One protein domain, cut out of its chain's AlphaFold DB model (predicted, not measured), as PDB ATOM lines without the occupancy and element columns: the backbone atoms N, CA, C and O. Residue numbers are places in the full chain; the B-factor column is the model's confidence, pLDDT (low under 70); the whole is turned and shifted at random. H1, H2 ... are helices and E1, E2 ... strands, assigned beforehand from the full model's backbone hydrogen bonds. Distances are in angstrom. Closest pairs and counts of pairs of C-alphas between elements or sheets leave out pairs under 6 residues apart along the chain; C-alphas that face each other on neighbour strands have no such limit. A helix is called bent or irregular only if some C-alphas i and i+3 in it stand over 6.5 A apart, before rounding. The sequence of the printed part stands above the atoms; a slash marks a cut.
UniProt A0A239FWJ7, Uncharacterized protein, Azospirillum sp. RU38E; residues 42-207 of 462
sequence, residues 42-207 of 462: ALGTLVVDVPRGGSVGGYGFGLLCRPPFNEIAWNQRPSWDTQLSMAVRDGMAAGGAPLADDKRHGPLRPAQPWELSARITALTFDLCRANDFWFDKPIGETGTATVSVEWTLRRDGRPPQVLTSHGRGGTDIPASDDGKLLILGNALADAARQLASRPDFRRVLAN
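Overview. This is residues 42 to 207 of the 462 residues of an uncharacterized protein of Azospirillum sp. RU38E (UniProt A0A239FWJ7). What would one see first? A long, twisted sheet, with three long bent strands E4, E5 and E6 running side by side, curls round helix H2. H1 packs on H2 and on E1, the small hairpin E2 and E3 adds to the sheet along E4, and H3 sits past the end of H2. What is the make-up? The printed part has 166 residues with three named helices and six named strands, and along the chain E1 to E3 come first, then H1, then E4 to E6, then H2 and H3; the class is mixed, helices and strands, and the sheet is branched, with the neighbour pairs E1 and E4 parallel, E2 and E4 parallel, E2 and E3 antiparallel, E4 and E5 antiparallel, and E5 and E6 antiparallel. The whole is compact, with a radius of gyration of the C-alphas of 17.7 A, yet elongated, spanning 58 by 31 by 28 A.

Along the chain. Where are the first elements? E1 is residues 42 to 48, starting at C-alpha 42 (289.752, 264.097, 374.863); E2 is residues 55 to 59, E3 71 to 73, and H1 81 to 94, 19.8 A long. Where do the long strands run? E4 is residues 114 to 132, 47.6 A; E5 is 137 to 154, 48.6 A; E6 is 161 to 175, 37.1 A. They bend by 67 degrees at 122, 54 degrees at 148 and 86 degrees at 172. What closes the printed part? H2 is residues 179 to 197, 27.1 A, and H3 is 199 to 206, with C-alpha 206 at (296.163, 270.577, 362.552).

Arrangement. How do the strands pair? E4, E5 and E6 form a meander, each strand the antiparallel neighbour of the one before, with N 124 and O 146 at 3.0 A and N 147 and O 167 at 2.9 A. E1 and E2 lie on one side of E4, both parallel to it, with N 44 and O 116 at 2.8 A and N 125 and O 56 at 2.7 A; E2 and E3 are an antiparallel hairpin, N 56 and O 72 at 2.8 A. Where do the helices stand? The closest C-alphas of E6 and H2, Gly 169 and Ala 187, are 3.6 A apart; H1 and H2 touch at Gly 91 and Ala 189, 3.9 A, at a steep tilt of 40 degrees, the same way. H3 only grazes the sheet with residues 200 to 205. In H1, H2 and H3 every O i to N i+4 pair is within hydrogen-bond range.

Size, cuts and confidence. How large is it? The two farthest C-alphas, of Trp 134 and Gly 157, are 62.2 A apart, and the printed part has no cut. Where are the long links and low confidence? The links E2 to E3 and H1 to E4 are long; pLDDT is under 70 at residues 76 to 78 and 102 to 112.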
ATOM      1  N   ALA A  42     290.580 264.723 373.834       90.69
ATOM      2  CA  ALA A  42     289.752 264.097 374.863       90.69
ATOM      3  C   ALA A  42     288.351 264.700 374.861       90.69
ATOM      4  O   ALA A  42     288.204 265.902 374.633       90.69
ATOM      5  N   LEU A  43     287.333 263.900 375.173       92.75
ATOM      6  CA  LEU A  43     286.033 264.432 375.548       92.75
ATOM      7  C   LEU A  43     286.093 264.866 377.016       92.75
ATOM      8  O   LEU A  43     286.331 264.053 377.908       92.75
ATOM      9  N   GLY A  44     285.896 266.158 377.246       91.31
ATOM     10  CA  GLY A  44     285.765 266.750 378.569       91.31
ATOM     11  C   GLY A  44     284.337 266.616 379.087       91.31
ATOM     12  O   GLY A  44     283.772 265.526 379.170       91.31
ATOM     13  N   THR A  45     283.727 267.747 379.438       91.81
ATOM     14  CA  THR A  45     282.354 267.770 379.954       91.81
ATOM     15  C   THR A  45     281.316 267.822 378.836       91.81
ATOM     16  O   THR A  45     281.467 268.550 377.854       91.81
ATOM     17  N   LEU A  46     280.228 267.071 379.012       93.88
ATOM     18  CA  LEU A  46     279.013 267.194 378.217       93.88
ATOM     19  C   LEU A  46     277.888 267.703 379.115       93.88
ATOM     20  O   LEU A  46     277.561 267.081 380.122       93.88
ATOM     21  N   VAL A  47     277.311 268.850 378.773       93.25
ATOM     22  CA  VAL A  47     276.264 269.496 379.565       93.25
ATOM     23  C   VAL A  47     275.056 269.771 378.687       93.25
ATOM     24  O   VAL A  47     275.171 270.353 377.612       93.25
ATOM     25  N   VAL A  48     273.873 269.392 379.167       92.75
ATOM     26  CA  VAL A  48     272.610 269.824 378.561       92.75
ATOM     27  C   VAL A  48     272.166 271.109 379.238       92.75
ATOM     28  O   VAL A  48     271.807 271.095 380.417       92.75
ATOM     29  N   ASP A  49     272.220 272.213 378.503       93.06
ATOM     30  CA  ASP A  49     271.865 273.546 378.982       93.06
ATOM     31  C   ASP A  49     270.525 273.997 378.402       93.06
ATOM     32  O   ASP A  49     270.389 275.029 377.750       93.06
ATOM     33  N   VAL A  50     269.517 273.162 378.630       91.00
ATOM     34  CA  VAL A  50     268.128 273.464 378.304       91.00
ATOM     35  C   VAL A  50     267.417 273.831 379.609       91.00
ATOM     36  O   VAL A  50     267.543 273.090 380.596       91.00
ATOM     37  N   PRO A  51     266.687 274.961 379.667       89.44
ATOM     38  CA  PRO A  51     266.005 275.381 380.883       89.44
ATOM     39  C   PRO A  51     264.988 274.325 381.314       89.44
ATOM     40  O   PRO A  51     264.196 273.822 380.515       89.44
ATOM     41  N   ARG A  52     264.999 273.986 382.606       89.56
ATOM     42  CA  ARG A  52     264.029 273.041 383.165       89.56
ATOM     43  C   ARG A  52     262.610 273.579 383.001       89.56
ATOM     44  O   ARG A  52     262.366 274.759 383.225       89.56
ATOM     45  N   GLY A  53     261.689 272.700 382.630       90.06
ATOM     46  CA  GLY A  53     260.308 273.045 382.302       90.06
ATOM     47  C   GLY A  53     260.127 273.654 380.910       90.06
ATOM     48  O   GLY A  53     258.988 273.816 380.488       90.06
ATOM     49  N   GLY A  54     261.208 273.956 380.178       90.75
ATOM     50  CA  GLY A  54     261.119 274.386 378.785       90.75
ATOM     51  C   GLY A  54     260.543 273.278 377.903       90.75
ATOM     52  O   GLY A  54     260.868 272.103 378.091       90.75
ATOM     53  N   SER A  55     259.688 273.648 376.949       92.94
ATOM     54  CA  SER A  55     259.176 272.714 375.942       92.94
ATOM     55  C   SER A  55     260.323 272.300 375.019       92.94
ATOM     56  O   SER A  55     260.991 273.147 374.427       92.94
ATOM     57  N   VAL A  56     260.580 270.996 374.934       94.38
ATOM     58  CA  VAL A  56     261.596 270.393 374.058       94.38
ATOM     59  C   VAL A  56     260.949 269.593 372.940       94.38
ATOM     60  O   VAL A  56     261.562 268.674 372.415       94.38
ATOM     61  N   GLY A  57     259.712 269.922 372.573       95.50
ATOM     62  CA  GLY A  57     258.971 269.244 371.515       95.50
ATOM     63  C   GLY A  57     257.729 268.532 372.032       95.50
ATOM     64  O   GLY A  57     257.175 268.910 373.061       95.50
ATOM     65  N   GLY A  58     257.267 267.507 371.323       95.44
ATOM     66  CA  GLY A  58     255.987 266.876 371.636       95.44
ATOM     67  C   GLY A  58     255.807 265.497 371.028       95.44
ATOM     68  O   GLY A  58     256.638 265.019 370.255       95.44
ATOM     69  N   TYR A  59     254.701 264.860 371.406       94.81
ATOM     70  CA  TYR A  59     254.224 263.658 370.737       94.81
ATOM     71  C   TYR A  59     253.313 264.045 369.567       94.81
ATOM     72  O   TYR A  59     252.236 264.601 369.783       94.81
ATOM     73  N   GLY A  60     253.747 263.753 368.344       90.00
ATOM     74  CA  GLY A  60     253.009 264.033 367.121       90.00
ATOM     75  C   GLY A  60     251.775 263.143 366.947       90.00
ATOM     76  O   GLY A  60     251.722 261.999 367.408       90.00
ATOM     77  N   PHE A  61     250.773 263.678 366.248       88.94
ATOM     78  CA  PHE A  61     249.617 262.907 365.797       88.94
ATOM     79  C   PHE A  61     249.997 262.059 364.579       88.94
ATOM     80  O   PHE A  61     250.555 262.564 363.607       88.94
ATOM     81  N   GLY A  62     249.634 260.780 364.600       86.56
ATOM     82  CA  GLY A  62     249.851 259.875 363.479       86.56
ATOM     83  C   GLY A  62     248.987 258.629 363.599       86.56
ATOM     84  O   GLY A  62     248.577 258.258 364.695       86.56
ATOM     85  N   LEU A  63     248.725 257.965 362.470       86.56
ATOM     86  CA  LEU A  63     247.866 256.773 362.414       86.56
ATOM     87  C   LEU A  63     248.383 255.623 363.302       86.56
ATOM     88  O   LEU A  63     247.601 254.814 363.787       86.56
ATOM     89  N   LEU A  64     249.701 255.575 363.521       89.12
ATOM     90  CA  LEU A  64     250.386 254.593 364.367       89.12
ATOM     91  C   LEU A  64     250.826 255.171 365.725       89.12
ATOM     92  O   LEU A  64     251.499 254.485 366.495       89.12
ATOM     93  N   CYS A  65     250.460 256.423 366.017       92.19
ATOM     94  CA  CYS A  65     250.834 257.116 367.244       92.19
ATOM     95  C   CYS A  65     249.656 257.129 368.211       92.19
ATOM     96  O   CYS A  65     248.580 257.654 367.916       92.19
ATOM     97  N   ARG A  66     249.865 256.565 369.397       90.88
ATOM     98  CA  ARG A  66     248.836 256.494 370.428       90.88
ATOM     99  C   ARG A  66     248.758 257.807 371.223       90.88
ATOM    100  O   ARG A  66     249.803 258.319 371.632       90.88
ATOM    101  N   PRO A  67     247.551 258.320 371.527       89.19
ATOM    102  CA  PRO A  67     247.396 259.411 372.486       89.19
ATOM    103  C   PRO A  67     247.896 259.005 373.891       89.19
ATOM    104  O   PRO A  67     247.890 257.818 374.234       89.19
ATOM    105  N   PRO A  68     248.285 259.968 374.750       89.19
ATOM    106  CA  PRO A  68     248.131 261.417 374.584       89.19
ATOM    107  C   PRO A  68     249.253 262.107 373.784       89.19
ATOM    108  O   PRO A  68     250.432 261.783 373.930       89.19
ATOM    109  N   PHE A  69     248.870 263.120 373.000       91.38
ATOM    110  CA  PHE A  69     249.746 263.961 372.165       91.38
ATOM    111  C   PHE A  69     250.248 265.186 372.937       91.38
ATOM    112  O   PHE A  69     249.973 266.331 372.589       91.38
ATOM    113  N   ASN A  70     250.899 264.930 374.069       92.38
ATOM    114  CA  ASN A  70     251.320 265.995 374.974       92.38
ATOM    115  C   ASN A  70     252.643 266.623 374.525       92.38
ATOM    116  O   ASN A  70     253.486 265.965 373.911       92.38
ATOM    117  N   GLU A  71     252.858 267.878 374.911       93.31
ATOM    118  CA  GLU A  71     254.185 268.483 374.862       93.31
ATOM    119  C   GLU A  71     255.139 267.780 375.838       93.31
ATOM    120  O   GLU A  71     254.751 267.284 376.900       93.31
ATOM    121  N   ILE A  72     256.412 267.730 375.463       91.75
ATOM    122  CA  ILE A  72     257.492 267.165 376.259       91.75
ATOM    123  C   ILE A  72     258.221 268.336 376.903       91.75
ATOM    124  O   ILE A  72     258.907 269.101 376.232       91.75
ATOM    125  N   ALA A  73     258.097 268.461 378.219       91.94
ATOM    126  CA  ALA A  73     258.885 269.415 378.985       91.94
ATOM    127  C   ALA A  73     260.229 268.798 379.397       91.94
ATOM    128  O   ALA A  73     260.303 267.630 379.788       91.94
ATOM    129  N   TRP A  74     261.293 269.598 379.370       91.00
ATOM    130  CA  TRP A  74     262.603 269.203 379.877       91.00
ATOM    131  C   TRP A  74     262.600 269.184 381.406       91.00
ATOM    132  O   TRP A  74     262.787 270.210 382.058       91.00
ATOM    133  N   ASN A  75     262.345 268.031 382.015       82.75
ATOM    134  CA  ASN A  75     262.209 267.902 383.470       82.75
ATOM    135  C   ASN A  75     263.367 267.153 384.145       82.75
ATOM    136  O   ASN A  75     263.530 267.258 385.361       82.75
ATOM    137  N   GLN A  76     264.198 266.437 383.388       65.56
ATOM    138  CA  GLN A  76     265.243 265.589 383.949       65.56
ATOM    139  C   GLN A  76     266.642 266.079 383.582       65.56
ATOM    140  O   GLN A  76     266.901 266.551 382.480       65.56
ATOM    141  N   ARG A  77     267.569 265.903 384.527       57.91
ATOM    142  CA  ARG A  77     268.999 265.776 384.237       57.91
ATOM    143  C   ARG A  77     269.315 264.288 384.394       57.91
ATOM    144  O   ARG A  77     269.659 263.866 385.496       57.91
ATOM    145  N   PRO A  78     269.003 263.470 383.384       57.62
ATOM    146  CA  PRO A  78     269.117 262.032 383.522       57.62
ATOM    147  C   PRO A  78     270.588 261.617 383.583       57.62
ATOM    148  O   PRO A  78     271.469 262.349 383.137       57.62
ATOM    149  N   SER A  79     270.853 260.422 384.109       71.25
ATOM    150  CA  SER A  79     272.174 259.776 384.170       71.25
ATOM    151  C   SER A  79     272.704 259.348 382.790       71.25
ATOM    152  O   SER A  79     273.413 258.350 382.670       71.25
ATOM    153  N   TRP A  80     272.341 260.083 381.740       81.31
ATOM    154  CA  TRP A  80     272.641 259.783 380.343       81.31
ATOM    155  C   TRP A  80     274.047 260.204 379.924       81.31
ATOM    156  O   TRP A  80     274.439 259.938 378.791       81.31
ATOM    157  N   ASP A  81     274.817 260.834 380.815       84.88
ATOM    158  CA  ASP A  81     276.152 261.364 380.521       84.88
ATOM    159  C   ASP A  81     277.035 260.327 379.813       84.88
ATOM    160  O   ASP A  81     277.673 260.638 378.807       84.88
ATOM    161  N   THR A  82     277.005 259.066 380.261       88.06
ATOM    162  CA  THR A  82     277.764 257.972 379.638       88.06
ATOM    163  C   THR A  82     277.283 257.665 378.218       88.06
ATOM    164  O   THR A  82     278.101 257.543 377.308       88.06
ATOM    165  N   GLN A  83     275.970 257.548 378.001       91.44
ATOM    166  CA  GLN A  83     275.386 257.204 376.696       91.44
ATOM    167  C   GLN A  83     275.553 258.344 375.684       91.44
ATOM    168  O   GLN A  83     275.931 258.101 374.540       91.44
ATOM    169  N   LEU A  84     275.370 259.592 376.118       93.06
ATOM    170  CA  LEU A  84     275.608 260.774 375.292       93.06
ATOM    171  C   LEU A  84     277.095 260.936 374.956       93.06
ATOM    172  O   LEU A  84     277.433 261.233 373.813       93.06
ATOM    173  N   SER A  85     277.995 260.668 375.905       93.25
ATOM    174  CA  SER A  85     279.442 260.674 375.646       93.25
ATOM    175  C   SER A  85     279.849 259.611 374.622       93.25
ATOM    176  O   SER A  85     280.681 259.879 373.755       93.25
ATOM    177  N   MET A  86     279.245 258.415 374.681       92.88
ATOM    178  CA  MET A  86     279.441 257.380 373.658       92.88
ATOM    179  C   MET A  86     278.936 257.840 372.289       92.88
ATOM    180  O   MET A  86     279.665 257.714 371.311       92.88
ATOM    181  N   ALA A  87     277.753 258.455 372.222       95.12
ATOM    182  CA  ALA A  87     277.214 258.990 370.976       95.12
ATOM    183  C   ALA A  87     278.124 260.060 370.345       95.12
ATOM    184  O   ALA A  87     278.362 260.032 369.138       95.12
ATOM    185  N   VAL A  88     278.697 260.965 371.149       95.88
ATOM    186  CA  VAL A  88     279.692 261.935 370.655       95.88
ATOM    187  C   VAL A  88     280.914 261.217 370.095       95.88
ATOM    188  O   VAL A  88     281.342 261.539 368.991       95.88
ATOM    189  N   ARG A  89     281.467 260.231 370.810       93.31
ATOM    190  CA  ARG A  89     282.633 259.455 370.346       93.31
ATOM    191  C   ARG A  89     282.358 258.759 369.015       93.31
ATOM    192  O   ARG A  89     283.171 258.874 368.098       93.31
ATOM    193  N   ASP A  90     281.207 258.105 368.894       93.62
ATOM    194  CA  ASP A  90     280.790 257.419 367.671       93.62
ATOM    195  C   ASP A  90     280.601 258.408 366.513       93.62
ATOM    196  O   ASP A  90     281.090 258.173 365.406       93.62
ATOM    197  N   GLY A  91     279.973 259.558 366.774       95.50
ATOM    198  CA  GLY A  91     279.812 260.638 365.803       95.50
ATOM    199  C   GLY A  91     281.142 261.227 365.328       95.50
ATOM    200  O   GLY A  91     281.389 261.329 364.126       95.50
ATOM    201  N   MET A  92     282.038 261.549 366.263       95.06
ATOM    202  CA  MET A  92     283.386 262.044 365.976       95.06
ATOM    203  C   MET A  92     284.187 261.037 365.139       95.06
ATOM    204  O   MET A  92     284.797 261.409 364.133       95.06
ATOM    205  N   ALA A  93     284.138 259.750 365.497       91.88
ATOM    206  CA  ALA A  93     284.778 258.680 364.737       91.88
ATOM    207  C   ALA A  93     284.190 258.546 363.322       91.88
ATOM    208  O   ALA A  93     284.945 258.461 362.351       91.88
ATOM    209  N   ALA A  94     282.861 258.603 363.178       92.50
ATOM    210  CA  ALA A  94     282.181 258.578 361.882       92.50
ATOM    211  C   ALA A  94     282.528 259.798 361.004       92.50
ATOM    212  O   ALA A  94     282.570 259.685 359.781       92.50
ATOM    213  N   GLY A  95     282.826 260.953 361.610       93.31
ATOM    214  CA  GLY A  95     283.309 262.153 360.917       93.31
ATOM    215  C   GLY A  95     284.810 262.149 360.583       93.31
ATOM    216  O   GLY A  95     285.324 263.133 360.040       93.31
ATOM    217  N   GLY A  96     285.523 261.059 360.893       91.50
ATOM    218  CA  GLY A  96     286.958 260.903 360.638       91.50
ATOM    219  C   GLY A  96     287.862 261.572 361.677       91.50
ATOM    220  O   GLY A  96     289.023 261.845 361.381       91.50
ATOM    221  N   ALA A  97     287.341 261.850 362.874       91.31
ATOM    222  CA  ALA A  97     288.052 262.486 363.980       91.31
ATOM    223  C   ALA A  97     287.937 261.666 365.286       91.31
ATOM    224  O   ALA A  97     287.461 262.200 366.290       91.31
ATOM    225  N   PRO A  98     288.318 260.372 365.301       90.38
ATOM    226  CA  PRO A  98     288.170 259.536 366.489       90.38
ATOM    227  C   PRO A  98     288.949 260.120 367.676       90.38
ATOM    228  O   PRO A  98     290.100 260.541 367.528       90.38
ATOM    229  N   LEU A  99     288.300 260.155 368.841       89.50
ATOM    230  CA  LEU A  99     288.862 260.703 370.076       89.50
ATOM    231  C   LEU A  99     289.884 259.733 370.689       89.50
ATOM    232  O   LEU A  99     289.679 258.518 370.691       89.50
ATOM    233  N   ALA A 100     290.982 260.261 371.236       83.06
ATOM    234  CA  ALA A 100     292.055 259.452 371.825       83.06
ATOM    235  C   ALA A 100     291.761 258.985 373.262       83.06
ATOM    236  O   ALA A 100     292.543 258.225 373.827       83.06
ATOM    237  N   ASP A 101     290.661 259.439 373.862       73.38
ATOM    238  CA  ASP A 101     290.175 259.023 375.182       73.38
ATOM    239  C   ASP A 101     289.221 257.821 375.146       73.38
ATOM    240  O   ASP A 101     288.609 257.434 376.157       73.38
ATOM    241  N   ASP A 102     289.090 257.201 373.977       66.25
ATOM    242  CA  ASP A 102     288.407 255.937 373.854       66.25
ATOM    243  C   ASP A 102     289.240 254.830 374.514       66.25
ATOM    244  O   ASP A 102     290.341 254.507 374.071       66.25
ATOM    245  N   LYS A 103     288.687 254.217 375.574       60.78
ATOM    246  CA  LYS A 103     289.312 253.125 376.346       60.78
ATOM    247  C   LYS A 103     289.783 251.973 375.450       60.78
ATOM    248  O   LYS A 103     290.668 251.218 375.844       60.78
ATOM    249  N   ARG A 104     289.211 251.845 374.247       59.81
ATOM    250  CA  ARG A 104     289.604 250.869 373.221       59.81
ATOM    251  C   ARG A 104     291.021 251.079 372.671       59.81
ATOM    252  O   ARG A 104     291.603 250.124 372.172       59.81
ATOM    253  N   HIS A 105     291.590 252.282 372.779       58.53
ATOM    254  CA  HIS A 105     292.866 252.652 372.152       58.53
ATOM    255  C   HIS A 105     294.060 252.666 373.128       58.53
ATOM    256  O   HIS A 105     295.160 253.076 372.758       58.53
ATOM    257  N   GLY A 106     293.875 252.155 374.352       57.56
ATOM    258  CA  GLY A 106     294.930 252.036 375.362       57.56
ATOM    259  C   GLY A 106     295.047 253.255 376.288       57.56
ATOM    260  O   GLY A 106     294.226 254.170 376.225       57.56
ATOM    261  N   PRO A 107     296.027 253.257 377.212       54.91
ATOM    262  CA  PRO A 107     296.192 254.334 378.179       54.91
ATOM    263  C   PRO A 107     296.479 255.664 377.472       54.91
ATOM    264  O   PRO A 107     297.391 255.766 376.648       54.91
ATOM    265  N   LEU A 108     295.686 256.673 377.836       54.72
ATOM    266  CA  LEU A 108     295.825 258.075 377.450       54.72
ATOM    267  C   LEU A 108     297.299 258.492 377.528       54.72
ATOM    268  O   LEU A 108     297.892 258.505 378.608       54.72
ATOM    269  N   ARG A 109     297.917 258.832 376.391       55.59
ATOM    270  CA  ARG A 109     299.248 259.448 376.424       55.59
ATOM    271  C   ARG A 109     299.117 260.822 377.101       55.59
ATOM    272  O   ARG A 109     298.240 261.582 376.698       55.59
ATOM    273  N   PRO A 110     300.003 261.191 378.043       53.69
ATOM    274  CA  PRO A 110     299.933 262.442 378.818       53.69
ATOM    275  C   PRO A 110     300.108 263.733 377.993       53.69
ATOM    276  O   PRO A 110     300.173 264.821 378.548       53.69
ATOM    277  N   ALA A 111     300.191 263.629 376.668       58.34
ATOM    278  CA  ALA A 111     300.373 264.740 375.746       58.34
ATOM    279  C   ALA A 111     299.129 264.947 374.868       58.34
ATOM    280  O   ALA A 111     299.272 265.131 373.664       58.34
ATOM    281  N   GLN A 112     297.917 264.857 375.430       64.50
ATOM    282  CA  GLN A 112     296.695 265.274 374.734       64.50
ATOM    283  C   GLN A 112     296.535 266.788 374.893       64.50
ATOM    284  O   GLN A 112     296.199 267.244 375.981       64.50
ATOM    285  N   PRO A 113     296.814 267.594 373.855       71.81
ATOM    286  CA  PRO A 113     296.807 269.036 374.000       71.81
ATOM    287  C   PRO A 113     295.402 269.633 373.921       71.81
ATOM    288  O   PRO A 113     295.274 270.824 374.174       71.81
ATOM    289  N   TRP A 114     294.378 268.865 373.531       88.44
ATOM    290  CA  TRP A 114     293.037 269.393 373.318       88.44
ATOM    291  C   TRP A 114     291.981 268.634 374.122       88.44
ATOM    292  O   TRP A 114     291.897 267.407 374.075       88.44
ATOM    293  N   GLU A 115     291.133 269.393 374.801       92.81
ATOM    294  CA  GLU A 115     289.917 268.936 375.464       92.81
ATOM    295  C   GLU A 115     288.706 269.504 374.712       92.81
ATOM    296  O   GLU A 115     288.631 270.708 374.461       92.81
ATOM    297  N   LEU A 116     287.761 268.643 374.341       95.81
ATOM    298  CA  LEU A 116     286.496 269.004 373.709       95.81
ATOM    299  C   LEU A 116     285.385 268.947 374.755       95.81
ATOM    300  O   LEU A 116     285.036 267.868 375.221       95.81
ATOM    301  N   SER A 117     284.798 270.083 375.110       96.44
ATOM    302  CA  SER A 117     283.553 270.122 375.888       96.44
ATOM    303  C   SER A 117     282.360 270.376 374.971       96.44
ATOM    304  O   SER A 117     282.493 271.047 373.947       96.44
ATOM    305  N   ALA A 118     281.192 269.861 375.343       97.06
ATOM    306  CA  ALA A 118     279.957 269.989 374.582       97.06
ATOM    307  C   ALA A 118     278.845 270.575 375.457       97.06
ATOM    308  O   ALA A 118     278.589 270.089 376.559       97.06
ATOM    309  N   ARG A 119     278.150 271.592 374.953       96.81
ATOM    310  CA  ARG A 119     276.977 272.199 375.583       96.81
ATOM    311  C   ARG A 119     275.799 272.123 374.622       96.81
ATOM    312  O   ARG A 119     275.801 272.780 373.586       96.81
ATOM    313  N   ILE A 120     274.787 271.328 374.952       96.44
ATOM    314  CA  ILE A 120     273.547 271.269 374.167       96.44
ATOM    315  C   ILE A 120     272.717 272.504 374.518       96.44
ATOM    316  O   ILE A 120     272.243 272.616 375.647       96.44
ATOM    317  N   THR A 121     272.574 273.427 373.568       96.88
ATOM    318  CA  THR A 121     271.914 274.730 373.757       96.88
ATOM    319  C   THR A 121     270.459 274.732 373.299       96.88
ATOM    320  O   THR A 121     269.658 275.523 373.791       96.88
ATOM    321  N   ALA A 122     270.094 273.841 372.377       96.62
ATOM    322  CA  ALA A 122     268.714 273.645 371.951       96.62
ATOM    323  C   ALA A 122     268.439 272.170 371.654       96.62
ATOM    324  O   ALA A 122     269.299 271.456 371.131       96.62
ATOM    325  N   LEU A 123     267.221 271.740 371.971       96.31
ATOM    326  CA  LEU A 123     266.740 270.380 371.783       96.31
ATOM    327  C   LEU A 123     265.265 270.422 371.397       96.31
ATOM    328  O   LEU A 123     264.459 271.059 372.076       96.31
ATOM    329  N   THR A 124     264.915 269.732 370.319       97.19
ATOM    330  CA  THR A 124     263.526 269.576 369.885       97.19
ATOM    331  C   THR A 124     263.284 268.132 369.487       97.19
ATOM    332  O   THR A 124     264.035 267.580 368.688       97.19
ATOM    333  N   PHE A 125     262.244 267.537 370.052       97.00
ATOM    334  CA  PHE A 125     261.771 266.191 369.793       97.00
ATOM    335  C   PHE A 125     260.458 266.224 369.012       97.00
ATOM    336  O   PHE A 125     259.555 267.004 369.308       97.00
ATOM    337  N   ASP A 126     260.337 265.303 368.073       96.75
ATOM    338  CA  ASP A 126     259.083 264.936 367.430       96.75
ATOM    339  C   ASP A 126     258.915 263.428 367.606       96.75
ATOM    340  O   ASP A 126     259.566 262.636 366.915       96.75
ATOM    341  N   LEU A 127     258.155 263.036 368.631       95.81
ATOM    342  CA  LEU A 127     258.017 261.643 369.051       95.81
ATOM    343  C   LEU A 127     256.670 261.058 368.649       95.81
ATOM    344  O   LEU A 127     255.644 261.726 368.634       95.81
ATOM    345  N   CYS A 128     256.650 259.751 368.451       95.19
ATOM    346  CA  CYS A 128     255.454 258.958 368.254       95.19
ATOM    347  C   CYS A 128     255.455 257.814 369.270       95.19
ATOM    348  O   CYS A 128     256.401 257.025 369.333       95.19
ATOM    349  N   ARG A 129     254.389 257.712 370.073       94.00
ATOM    350  CA  ARG A 129     254.149 256.534 370.922       94.00
ATOM    351  C   ARG A 129     253.651 255.417 370.025       94.00
ATOM    352  O   ARG A 129     252.456 255.352 369.735       94.00
ATOM    353  N   ALA A 130     254.582 254.610 369.539       91.81
ATOM    354  CA  ALA A 130     254.286 253.559 368.592       91.81
ATOM    355  C   ALA A 130     253.379 252.515 369.249       91.81
ATOM    356  O   ALA A 130     253.598 252.080 370.387       91.81
ATOM    357  N   ASN A 131     252.347 252.128 368.512       90.69
ATOM    358  CA  ASN A 131     251.375 251.134 368.927       90.69
ATOM    359  C   ASN A 131     251.434 249.942 367.979       90.69
ATOM    360  O   ASN A 131     251.535 250.117 366.763       90.69
ATOM    361  N   ASP A 132     251.332 248.737 368.525       86.75
ATOM    362  CA  ASP A 132     251.107 247.559 367.704       86.75
ATOM    363  C   ASP A 132     249.698 247.632 367.121       86.75
ATOM    364  O   ASP A 132     248.708 247.569 367.854       86.75
ATOM    365  N   PHE A 133     249.609 247.763 365.798       86.56
ATOM    366  CA  PHE A 133     248.338 247.852 365.088       86.56
ATOM    367  C   PHE A 133     247.434 246.634 365.341       86.56
ATOM    368  O   PHE A 133     246.213 246.769 365.347       86.56
ATOM    369  N   TRP A 134     248.013 245.452 365.572       89.94
ATOM    370  CA  TRP A 134     247.258 244.210 365.732       89.94
ATOM    371  C   TRP A 134     246.720 244.009 367.144       89.94
ATOM    372  O   TRP A 134     245.676 243.379 367.316       89.94
ATOM    373  N   PHE A 135     247.422 244.522 368.155       87.00
ATOM    374  CA  PHE A 135     247.104 244.251 369.560       87.00
ATOM    375  C   PHE A 135     246.721 245.493 370.368       87.00
ATOM    376  O   PHE A 135     246.391 245.346 371.543       87.00
ATOM    377  N   ASP A 136     246.783 246.688 369.775       84.44
ATOM    378  CA  ASP A 136     246.590 247.975 370.459       84.44
ATOM    379  C   ASP A 136     247.478 248.114 371.717       84.44
ATOM    380  O   ASP A 136     247.094 248.674 372.753       84.44
ATOM    381  N   LYS A 137     248.687 247.539 371.645       86.88
ATOM    382  CA  LYS A 137     249.668 247.534 372.734       86.88
ATOM    383  C   LYS A 137     250.786 248.537 372.457       86.88
ATOM    384  O   LYS A 137     251.320 248.542 371.348       86.88
ATOM    385  N   PRO A 138     251.201 249.338 373.456       86.62
ATOM    386  CA  PRO A 138     252.349 250.219 373.298       86.62
ATOM    387  C   PRO A 138     253.610 249.372 373.092       86.62
ATOM    388  O   PRO A 138     253.922 248.515 373.918       86.62
ATOM    389  N   ILE A 139     254.319 249.616 371.991       91.75
ATOM    390  CA  ILE A 139     255.569 248.911 371.648       91.75
ATOM    391  C   ILE A 139     256.810 249.767 371.896       91.75
ATOM    392  O   ILE A 139     257.927 249.266 371.828       91.75
ATOM    393  N   GLY A 140     256.617 251.047 372.217       92.31
ATOM    394  CA  GLY A 140     257.687 251.953 372.604       92.31
ATOM    395  C   GLY A 140     257.535 253.337 372.000       92.31
ATOM    396  O   GLY A 140     256.455 253.746 371.565       92.31
ATOM    397  N   GLU A 141     258.644 254.062 371.967       93.69
ATOM    398  CA  GLU A 141     258.734 255.379 371.349       93.69
ATOM    399  C   GLU A 141     259.581 255.314 370.075       93.69
ATOM    400  O   GLU A 141     260.620 254.657 370.025       93.69
ATOM    401  N   THR A 142     259.112 256.005 369.042       95.50
ATOM    402  CA  THR A 142     259.832 256.276 367.791       95.50
ATOM    403  C   THR A 142     259.833 257.780 367.553       95.50
ATOM    404  O   THR A 142     259.145 258.522 368.258       95.50
ATOM    405  N   GLY A 143     260.591 258.250 366.571       95.81
ATOM    406  CA  GLY A 143     260.544 259.648 366.160       95.81
ATOM    407  C   GLY A 143     261.911 260.220 365.857       95.81
ATOM    408  O   GLY A 143     262.865 259.494 365.571       95.81
ATOM    409  N   THR A 144     262.000 261.545 365.908       97.50
ATOM    410  CA  THR A 144     263.226 262.280 365.608       97.50
ATOM    411  C   THR A 144     263.528 263.337 366.660       97.50
ATOM    412  O   THR A 144     262.645 263.808 367.373       97.50
ATOM    413  N   ALA A 145     264.798 263.707 366.763       97.50
ATOM    414  CA  ALA A 145     265.249 264.872 367.493       97.50
ATOM    415  C   ALA A 145     266.196 265.698 366.637       97.50
ATOM    416  O   ALA A 145     266.973 265.175 365.832       97.50
ATOM    417  N   THR A 146     266.160 267.000 366.876       98.19
ATOM    418  CA  THR A 146     267.163 267.948 366.416       98.19
ATOM    419  C   THR A 146     267.851 268.569 367.618       98.19
ATOM    420  O   THR A 146     267.186 269.015 368.558       98.19
ATOM    421  N   VAL A 147     269.178 268.625 367.576       97.94
ATOM    422  CA  VAL A 147     270.011 269.255 368.603       97.94
ATOM    423  C   VAL A 147     270.841 270.376 368.010       97.94
ATOM    424  O   VAL A 147     271.310 270.280 366.877       97.94
ATOM    425  N   SER A 148     271.054 271.422 368.800       98.25
ATOM    426  CA  SER A 148     272.101 272.415 368.559       98.25
ATOM    427  C   SER A 148     273.119 272.318 369.682       98.25
ATOM    428  O   SER A 148     272.751 272.333 370.859       98.25
ATOM    429  N   VAL A 149     274.387 272.176 369.313       98.38
ATOM    430  CA  VAL A 149     275.482 271.949 370.255       98.38
ATOM    431  C   VAL A 149     276.547 273.011 370.050       98.38
ATOM    432  O   VAL A 149     277.015 273.236 368.934       98.38
ATOM    433  N   GLU A 150     276.923 273.658 371.143       98.44
ATOM    434  CA  GLU A 150     278.104 274.502 371.248       98.44
ATOM    435  C   GLU A 150     279.269 273.648 371.757       98.44
ATOM    436  O   GLU A 150     279.178 272.971 372.781       98.44
ATOM    437  N   TRP A 151     280.364 273.657 371.016       98.19
ATOM    438  CA  TRP A 151     281.572 272.898 371.279       98.19
ATOM    439  C   TRP A 151     282.672 273.851 371.693       98.19
ATOM    440  O   TRP A 151     282.976 274.803 370.976       98.19
ATOM    441  N   THR A 152     283.316 273.549 372.809       97.75
ATOM    442  CA  THR A 152     284.436 274.336 373.310       97.75
ATOM    443  C   THR A 152     285.691 273.487 373.252       97.75
ATOM    444  O   THR A 152     285.813 272.501 373.976       97.75
ATOM    445  N   LEU A 153     286.632 273.875 372.397       95.75
ATOM    446  CA  LEU A 153     287.970 273.303 372.344       95.75
ATOM    447  C   LEU A 153     288.888 274.084 373.270       95.75
ATOM    448  O   LEU A 153     289.102 275.285 373.090       95.75
ATOM    449  N   ARG A 154     289.450 273.393 374.256       93.88
ATOM    450  CA  ARG A 154     290.391 273.954 375.219       93.88
ATOM    451  C   ARG A 154     291.757 273.326 375.043       93.88
ATOM    452  O   ARG A 154     291.874 272.135 374.781       93.88
ATOM    453  N   ARG A 155     292.779 274.152 375.217       90.38
ATOM    454  CA  ARG A 155     294.178 273.753 375.280       90.38
ATOM    455  C   ARG A 155     294.885 274.637 376.286       90.38
ATOM    456  O   ARG A 155     294.639 275.842 376.317       90.38
ATOM    457  N   ASP A 156     295.774 274.049 377.075       85.31
ATOM    458  CA  ASP A 156     296.558 274.802 378.047       85.31
ATOM    459  C   ASP A 156     297.331 275.944 377.377       85.31
ATOM    460  O   ASP A 156     297.961 275.773 376.329       85.31
ATOM    461  N   GLY A 157     297.246 277.130 377.982       85.31
ATOM    462  CA  GLY A 157     297.889 278.348 377.488       85.31
ATOM    463  C   GLY A 157     297.202 279.007 376.287       85.31
ATOM    464  O   GLY A 157     297.774 279.934 375.722       85.31
ATOM    465  N   ARG A 158     296.002 278.561 375.884       86.50
ATOM    466  CA  ARG A 158     295.276 279.123 374.734       86.50
ATOM    467  C   ARG A 158     293.857 279.561 375.056       86.50
ATOM    468  O   ARG A 158     293.213 278.952 375.914       86.50
ATOM    469  N   PRO A 159     293.345 280.590 374.354       90.75
ATOM    470  CA  PRO A 159     291.944 280.950 374.467       90.75
ATOM    471  C   PRO A 159     291.063 279.783 373.986       90.75
ATOM    472  O   PRO A 159     291.422 279.097 373.022       90.75
ATOM    473  N   PRO A 160     289.923 279.534 374.652       93.62
ATOM    474  CA  PRO A 160     288.986 278.505 374.228       93.62
ATOM    475  C   PRO A 160     288.405 278.858 372.856       93.62
ATOM    476  O   PRO A 160     287.968 279.985 372.632       93.62
ATOM    477  N   GLN A 161     288.382 277.882 371.954       95.25
ATOM    478  CA  GLN A 161     287.770 278.023 370.636       95.25
ATOM    479  C   GLN A 161     286.341 277.488 370.695       95.25
ATOM    480  O   GLN A 161     286.131 276.339 371.089       95.25
ATOM    481  N   VAL A 162     285.370 278.318 370.316       96.56
ATOM    482  CA  VAL A 162     283.943 277.970 370.354       96.56
ATOM    483  C   VAL A 162     283.450 277.706 368.938       96.56
ATOM    484  O   VAL A 162     283.586 278.542 368.048       96.56
ATOM    485  N   LEU A 163     282.869 276.531 368.731       97.31
ATOM    486  CA  LEU A 163     282.284 276.093 367.471       97.31
ATOM    487  C   LEU A 163     280.850 275.643 367.719       97.31
ATOM    488  O   LEU A 163     280.493 275.263 368.824       97.31
ATOM    489  N   THR A 164     280.021 275.634 366.687       97.88
ATOM    490  CA  THR A 164     278.648 275.132 366.792       97.88
ATOM    491  C   THR A 164     278.388 274.059 365.751       97.88
ATOM    492  O   THR A 164     278.974 274.059 364.666       97.88
ATOM    493  N   SER A 165     277.513 273.115 366.061       98.44
ATOM    494  CA  SER A 165     276.944 272.230 365.052       98.44
ATOM    495  C   SER A 165     275.495 271.908 365.377       98.44
ATOM    496  O   SER A 165     275.027 272.081 366.505       98.44
ATOM    497  N   HIS A 166     274.788 271.451 364.353       98.31
ATOM    498  CA  HIS A 166     273.433 270.953 364.477       98.31
ATOM    499  C   HIS A 166     273.449 269.474 364.135       98.31
ATOM    500  O   HIS A 166     274.266 269.037 363.333       98.31
ATOM    501  N   GLY A 167     272.569 268.700 364.745       98.06
ATOM    502  CA  GLY A 167     272.447 267.288 364.427       98.06
ATOM    503  C   GLY A 167     270.999 266.871 364.395       98.06
ATOM    504  O   GLY A 167     270.180 267.391 365.159       98.06
ATOM    505  N   ARG A 168     270.686 265.937 363.502       98.19
ATOM    506  CA  ARG A 168     269.377 265.297 363.431       98.19
ATOM    507  C   ARG A 168     269.545 263.796 363.584       98.19
ATOM    508  O   ARG A 168     270.371 263.183 362.919       98.19
ATOM    509  N   GLY A 169     268.728 263.209 364.442       96.69
ATOM    510  CA  GLY A 169     268.707 261.772 364.671       96.69
ATOM    511  C   GLY A 169     267.296 261.286 364.906       96.69
ATOM    512  O   GLY A 169     266.399 262.066 365.210       96.69
ATOM    513  N   GLY A 170     267.090 259.992 364.735       95.31
ATOM    514  CA  GLY A 170     265.797 259.368 364.937       95.31
ATOM    515  C   GLY A 170     265.920 257.867 365.077       95.31
ATOM    516  O   GLY A 170     267.006 257.309 364.910       95.31
ATOM    517  N   THR A 171     264.799 257.240 365.396       94.00
ATOM    518  CA  THR A 171     264.601 255.801 365.252       94.00
ATOM    519  C   THR A 171     263.165 255.546 364.823       94.00
ATOM    520  O   THR A 171     262.219 256.136 365.346       94.00
ATOM    521  N   ASP A 172     263.024 254.681 363.839       92.00
ATOM    522  CA  ASP A 172     261.795 254.045 363.381       92.00
ATOM    523  C   ASP A 172     261.554 252.704 364.092       92.00
ATOM    524  O   ASP A 172     260.434 252.199 364.094       92.00
ATOM    525  N   ILE A 173     262.581 252.158 364.750       89.75
ATOM    526  CA  ILE A 173     262.473 250.982 365.610       89.75
ATOM    527  C   ILE A 173     261.923 251.427 366.972       89.75
ATOM    528  O   ILE A 173     262.580 252.231 367.647       89.75
ATOM    529  N   PRO A 174     260.750 250.921 367.393       89.19
ATOM    530  CA  PRO A 174     260.186 251.224 368.702       89.19
ATOM    531  C   PRO A 174     261.086 250.694 369.814       89.19
ATOM    532  O   PRO A 174     261.443 249.516 369.821       89.19
ATOM    533  N   ALA A 175     261.431 251.559 370.763       87.88
ATOM    534  CA  ALA A 175     262.144 251.176 371.976       87.88
ATOM    535  C   ALA A 175     261.223 251.364 373.187       87.88
ATOM    536  O   ALA A 175     260.697 252.462 373.395       87.88
ATOM    537  N   SER A 176     261.000 250.289 373.955       77.31
ATOM    538  CA  SER A 176     260.159 250.309 375.161       77.31
ATOM    539  C   SER A 176     260.753 251.194 376.252       77.31
ATOM    540  O   SER A 176     260.021 251.934 376.905       77.31
ATOM    541  N   ASP A 177     262.078 251.156 376.378       77.06
ATOM    542  CA  ASP A 177     262.858 251.880 377.371       77.06
ATOM    543  C   ASP A 177     263.911 252.737 376.663       77.06
ATOM    544  O   ASP A 177     264.476 252.341 375.642       77.06
ATOM    545  N   ASP A 178     264.153 253.945 377.177       82.44
ATOM    546  CA  ASP A 178     265.184 254.867 376.685       82.44
ATOM    547  C   ASP A 178     265.059 255.324 375.212       82.44
ATOM    548  O   ASP A 178     266.010 255.865 374.645       82.44
ATOM    549  N   GLY A 179     263.877 255.220 374.591       88.19
ATOM    550  CA  GLY A 179     263.653 255.675 373.208       88.19
ATOM    551  C   GLY A 179     264.084 257.130 372.965       88.19
ATOM    552  O   GLY A 179     264.820 257.416 372.020       88.19
ATOM    553  N   LYS A 180     263.737 258.056 373.872       91.56
ATOM    554  CA  LYS A 180     264.172 259.470 373.796       91.56
ATOM    555  C   LYS A 180     265.682 259.624 373.823       91.56
ATOM    556  O   LYS A 180     266.226 260.454 373.098       91.56
ATOM    557  N   LEU A 181     266.347 258.846 374.669       92.00
ATOM    558  CA  LEU A 181     267.793 258.870 374.802       92.00
ATOM    559  C   LEU A 181     268.458 258.325 373.539       92.00
ATOM    560  O   LEU A 181     269.422 258.923 373.075       92.00
ATOM    561  N   LEU A 182     267.948 257.237 372.959       93.00
ATOM    562  CA  LEU A 182     268.458 256.709 371.694       93.00
ATOM    563  C   LEU A 182     268.331 257.751 370.573       93.00
ATOM    564  O   LEU A 182     269.299 258.030 369.868       93.00
ATOM    565  N   ILE A 183     267.155 258.373 370.448       95.06
ATOM    566  CA  ILE A 183     266.881 259.424 369.458       95.06
ATOM    567  C   ILE A 183     267.817 260.627 369.665       95.06
ATOM    568  O   ILE A 183     268.423 261.118 368.709       95.06
ATOM    569  N   LEU A 184     267.974 261.079 370.914       95.44
ATOM    570  CA  LEU A 184     268.886 262.158 371.290       95.44
ATOM    571  C   LEU A 184     270.347 261.797 371.006       95.44
ATOM    572  O   LEU A 184     271.085 262.614 370.462       95.44
ATOM    573  N   GLY A 185     270.756 260.576 371.344       95.81
ATOM    574  CA  GLY A 185     272.082 260.037 371.074       95.81
ATOM    575  C   GLY A 185     272.385 260.050 369.581       95.81
ATOM    576  O   GLY A 185     273.412 260.582 369.178       95.81
ATOM    577  N   ASN A 186     271.457 259.589 368.740       96.56
ATOM    578  CA  ASN A 186     271.608 259.642 367.285       96.56
ATOM    579  C   ASN A 186     271.756 261.086 366.776       96.56
ATOM    580  O   ASN A 186     272.603 261.355 365.925       96.56
ATOM    581  N   ALA A 187     270.974 262.028 367.315       97.75
ATOM    582  CA  ALA A 187     271.051 263.434 366.921       97.75
ATOM    583  C   ALA A 187     272.382 264.070 367.347       97.75
ATOM    584  O   ALA A 187     273.003 264.804 366.582       97.75
ATOM    585  N   LEU A 188     272.858 263.748 368.547       97.88
ATOM    586  CA  LEU A 188     274.134 264.212 369.076       97.88
ATOM    587  C   LEU A 188     275.332 263.602 368.332       97.88
ATOM    588  O   LEU A 188     276.298 264.311 368.049       97.88
ATOM    589  N   ALA A 189     275.260 262.319 367.969       97.75
ATOM    590  CA  ALA A 189     276.253 261.661 367.127       97.75
ATOM    591  C   ALA A 189     276.332 262.328 365.747       97.75
ATOM    592  O   ALA A 189     277.428 262.580 365.245       97.75
ATOM    593  N   ASP A 190     275.193 262.688 365.151       98.31
ATOM    594  CA  ASP A 190     275.179 263.452 363.904       98.31
ATOM    595  C   ASP A 190     275.802 264.849 364.074       98.31
ATOM    596  O   ASP A 190     276.657 265.239 363.280       98.31
ATOM    597  N   ALA A 191     275.472 265.573 365.150       98.50
ATOM    598  CA  ALA A 191     276.077 266.875 365.443       98.50
ATOM    599  C   ALA A 191     277.608 266.786 365.592       98.50
ATOM    600  O   ALA A 191     278.341 267.635 365.071       98.50
ATOM    601  N   ALA A 192     278.102 265.751 366.274       98.06
ATOM    602  CA  ALA A 192     279.529 265.485 366.441       98.06
ATOM    603  C   ALA A 192     280.200 265.103 365.111       98.06
ATOM    604  O   ALA A 192     281.270 265.613 364.778       98.06
ATOM    605  N   ARG A 193     279.542 264.272 364.294       97.44
ATOM    606  CA  ARG A 193     279.991 263.928 362.938       97.44
ATOM    607  C   ARG A 193     280.131 265.171 362.067       97.44
ATOM    608  O   ARG A 193     281.147 265.332 361.389       97.44
ATOM    609  N   GLN A 194     279.137 266.058 362.107       97.88
ATOM    610  CA  GLN A 194     279.182 267.324 361.386       97.88
ATOM    611  C   GLN A 194     280.375 268.163 361.851       97.88
ATOM    612  O   GLN A 194     281.177 268.543 361.002       97.88
ATOM    613  N   LEU A 195     280.576 268.359 363.163       97.75
ATOM    614  CA  LEU A 195     281.748 269.062 363.709       97.75
ATOM    615  C   LEU A 195     283.072 268.476 363.188       97.75
ATOM    616  O   LEU A 195     283.890 269.208 362.635       97.75
ATOM    617  N   ALA A 196     283.255 267.161 363.315       96.06
ATOM    618  CA  ALA A 196     284.452 266.436 362.884       96.06
ATOM    619  C   ALA A 196     284.754 266.583 361.380       96.06
ATOM    620  O   ALA A 196     285.915 266.570 360.950       96.06
ATOM    621  N   SER A 197     283.707 266.740 360.569       95.69
ATOM    622  CA  SER A 197     283.827 266.961 359.129       95.69
ATOM    623  C   SER A 197     284.161 268.411 358.751       95.69
ATOM    624  O   SER A 197     284.604 268.650 357.625       95.69
ATOM    625  N   ARG A 198     283.996 269.385 359.662       97.12
ATOM    626  CA  ARG A 198     284.183 270.801 359.326       97.12
ATOM    627  C   ARG A 198     285.664 271.158 359.080       97.12
ATOM    628  O   ARG A 198     286.541 270.785 359.866       97.12
ATOM    629  N   PRO A 199     285.979 271.948 358.033       94.75
ATOM    630  CA  PRO A 199     287.355 272.358 357.739       94.75
ATOM    631  C   PRO A 199     287.988 273.301 358.770       94.75
ATOM    632  O   PRO A 199     289.209 273.332 358.898       94.75
ATOM    633  N   ASP A 200     287.206 274.132 359.456       94.50
ATOM    634  CA  ASP A 200     287.696 275.011 360.528       94.50
ATOM    635  C   ASP A 200     288.104 274.206 361.766       94.50
ATOM    636  O   ASP A 200     289.225 274.365 362.239       94.50
ATOM    637  N   PHE A 201     287.274 273.251 362.192       95.25
ATOM    638  CA  PHE A 201     287.606 272.301 363.255       95.25
ATOM    639  C   PHE A 201     288.920 271.561 362.960       95.25
ATOM    640  O   PHE A 201     289.840 271.542 363.778       95.25
ATOM    641  N   ARG A 202     289.065 271.024 361.740       92.31
ATOM    642  CA  ARG A 202     290.295 270.333 361.319       92.31
ATOM    643  C   ARG A 202     291.515 271.255 361.275       92.31
ATOM    644  O   ARG A 202     292.603 270.818 361.637       92.31
ATOM    645  N   ARG A 203     291.354 272.521 360.869       90.69
ATOM    646  CA  ARG A 203     292.442 273.516 360.870       90.69
ATOM    647  C   ARG A 203     292.914 273.851 362.284       90.69
ATOM    648  O   ARG A 203     294.123 273.866 362.501       90.69
ATOM    649  N   VAL A 204     291.990 274.046 363.230       89.81
ATOM    650  CA  VAL A 204     292.310 274.298 364.650       89.81
ATOM    651  C   VAL A 204     293.124 273.141 365.237       89.81
ATOM    652  O   VAL A 204     294.101 273.363 365.951       89.81
ATOM    653  N   LEU A 205     292.774 271.900 364.889       89.25
ATOM    654  CA  LEU A 205     293.507 270.722 365.355       89.25
ATOM    655  C   LEU A 205     294.863 270.523 364.657       89.25
ATOM    656  O   LEU A 205     295.824 270.119 365.313       89.25
ATOM    657  N   ALA A 206     294.954 270.796 363.351       86.19
ATOM    658  CA  ALA A 206     296.163 270.577 362.552       86.19
ATOM    659  C   ALA A 206     297.258 271.626 362.791       86.19
ATOM    660  O   ALA A 206     298.440 271.297 362.710       86.19
ATOM    661  N   ASN A 207     296.879 272.869 363.098       75.88
ATOM    662  CA  ASN A 207     297.807 273.972 363.322       75.88
ATOM    663  C   ASN A 207     297.820 274.384 364.792       75.88
ATOM    664  O   ASN A 207     297.231 275.402 365.157       75.88
TER     665      ASN A 207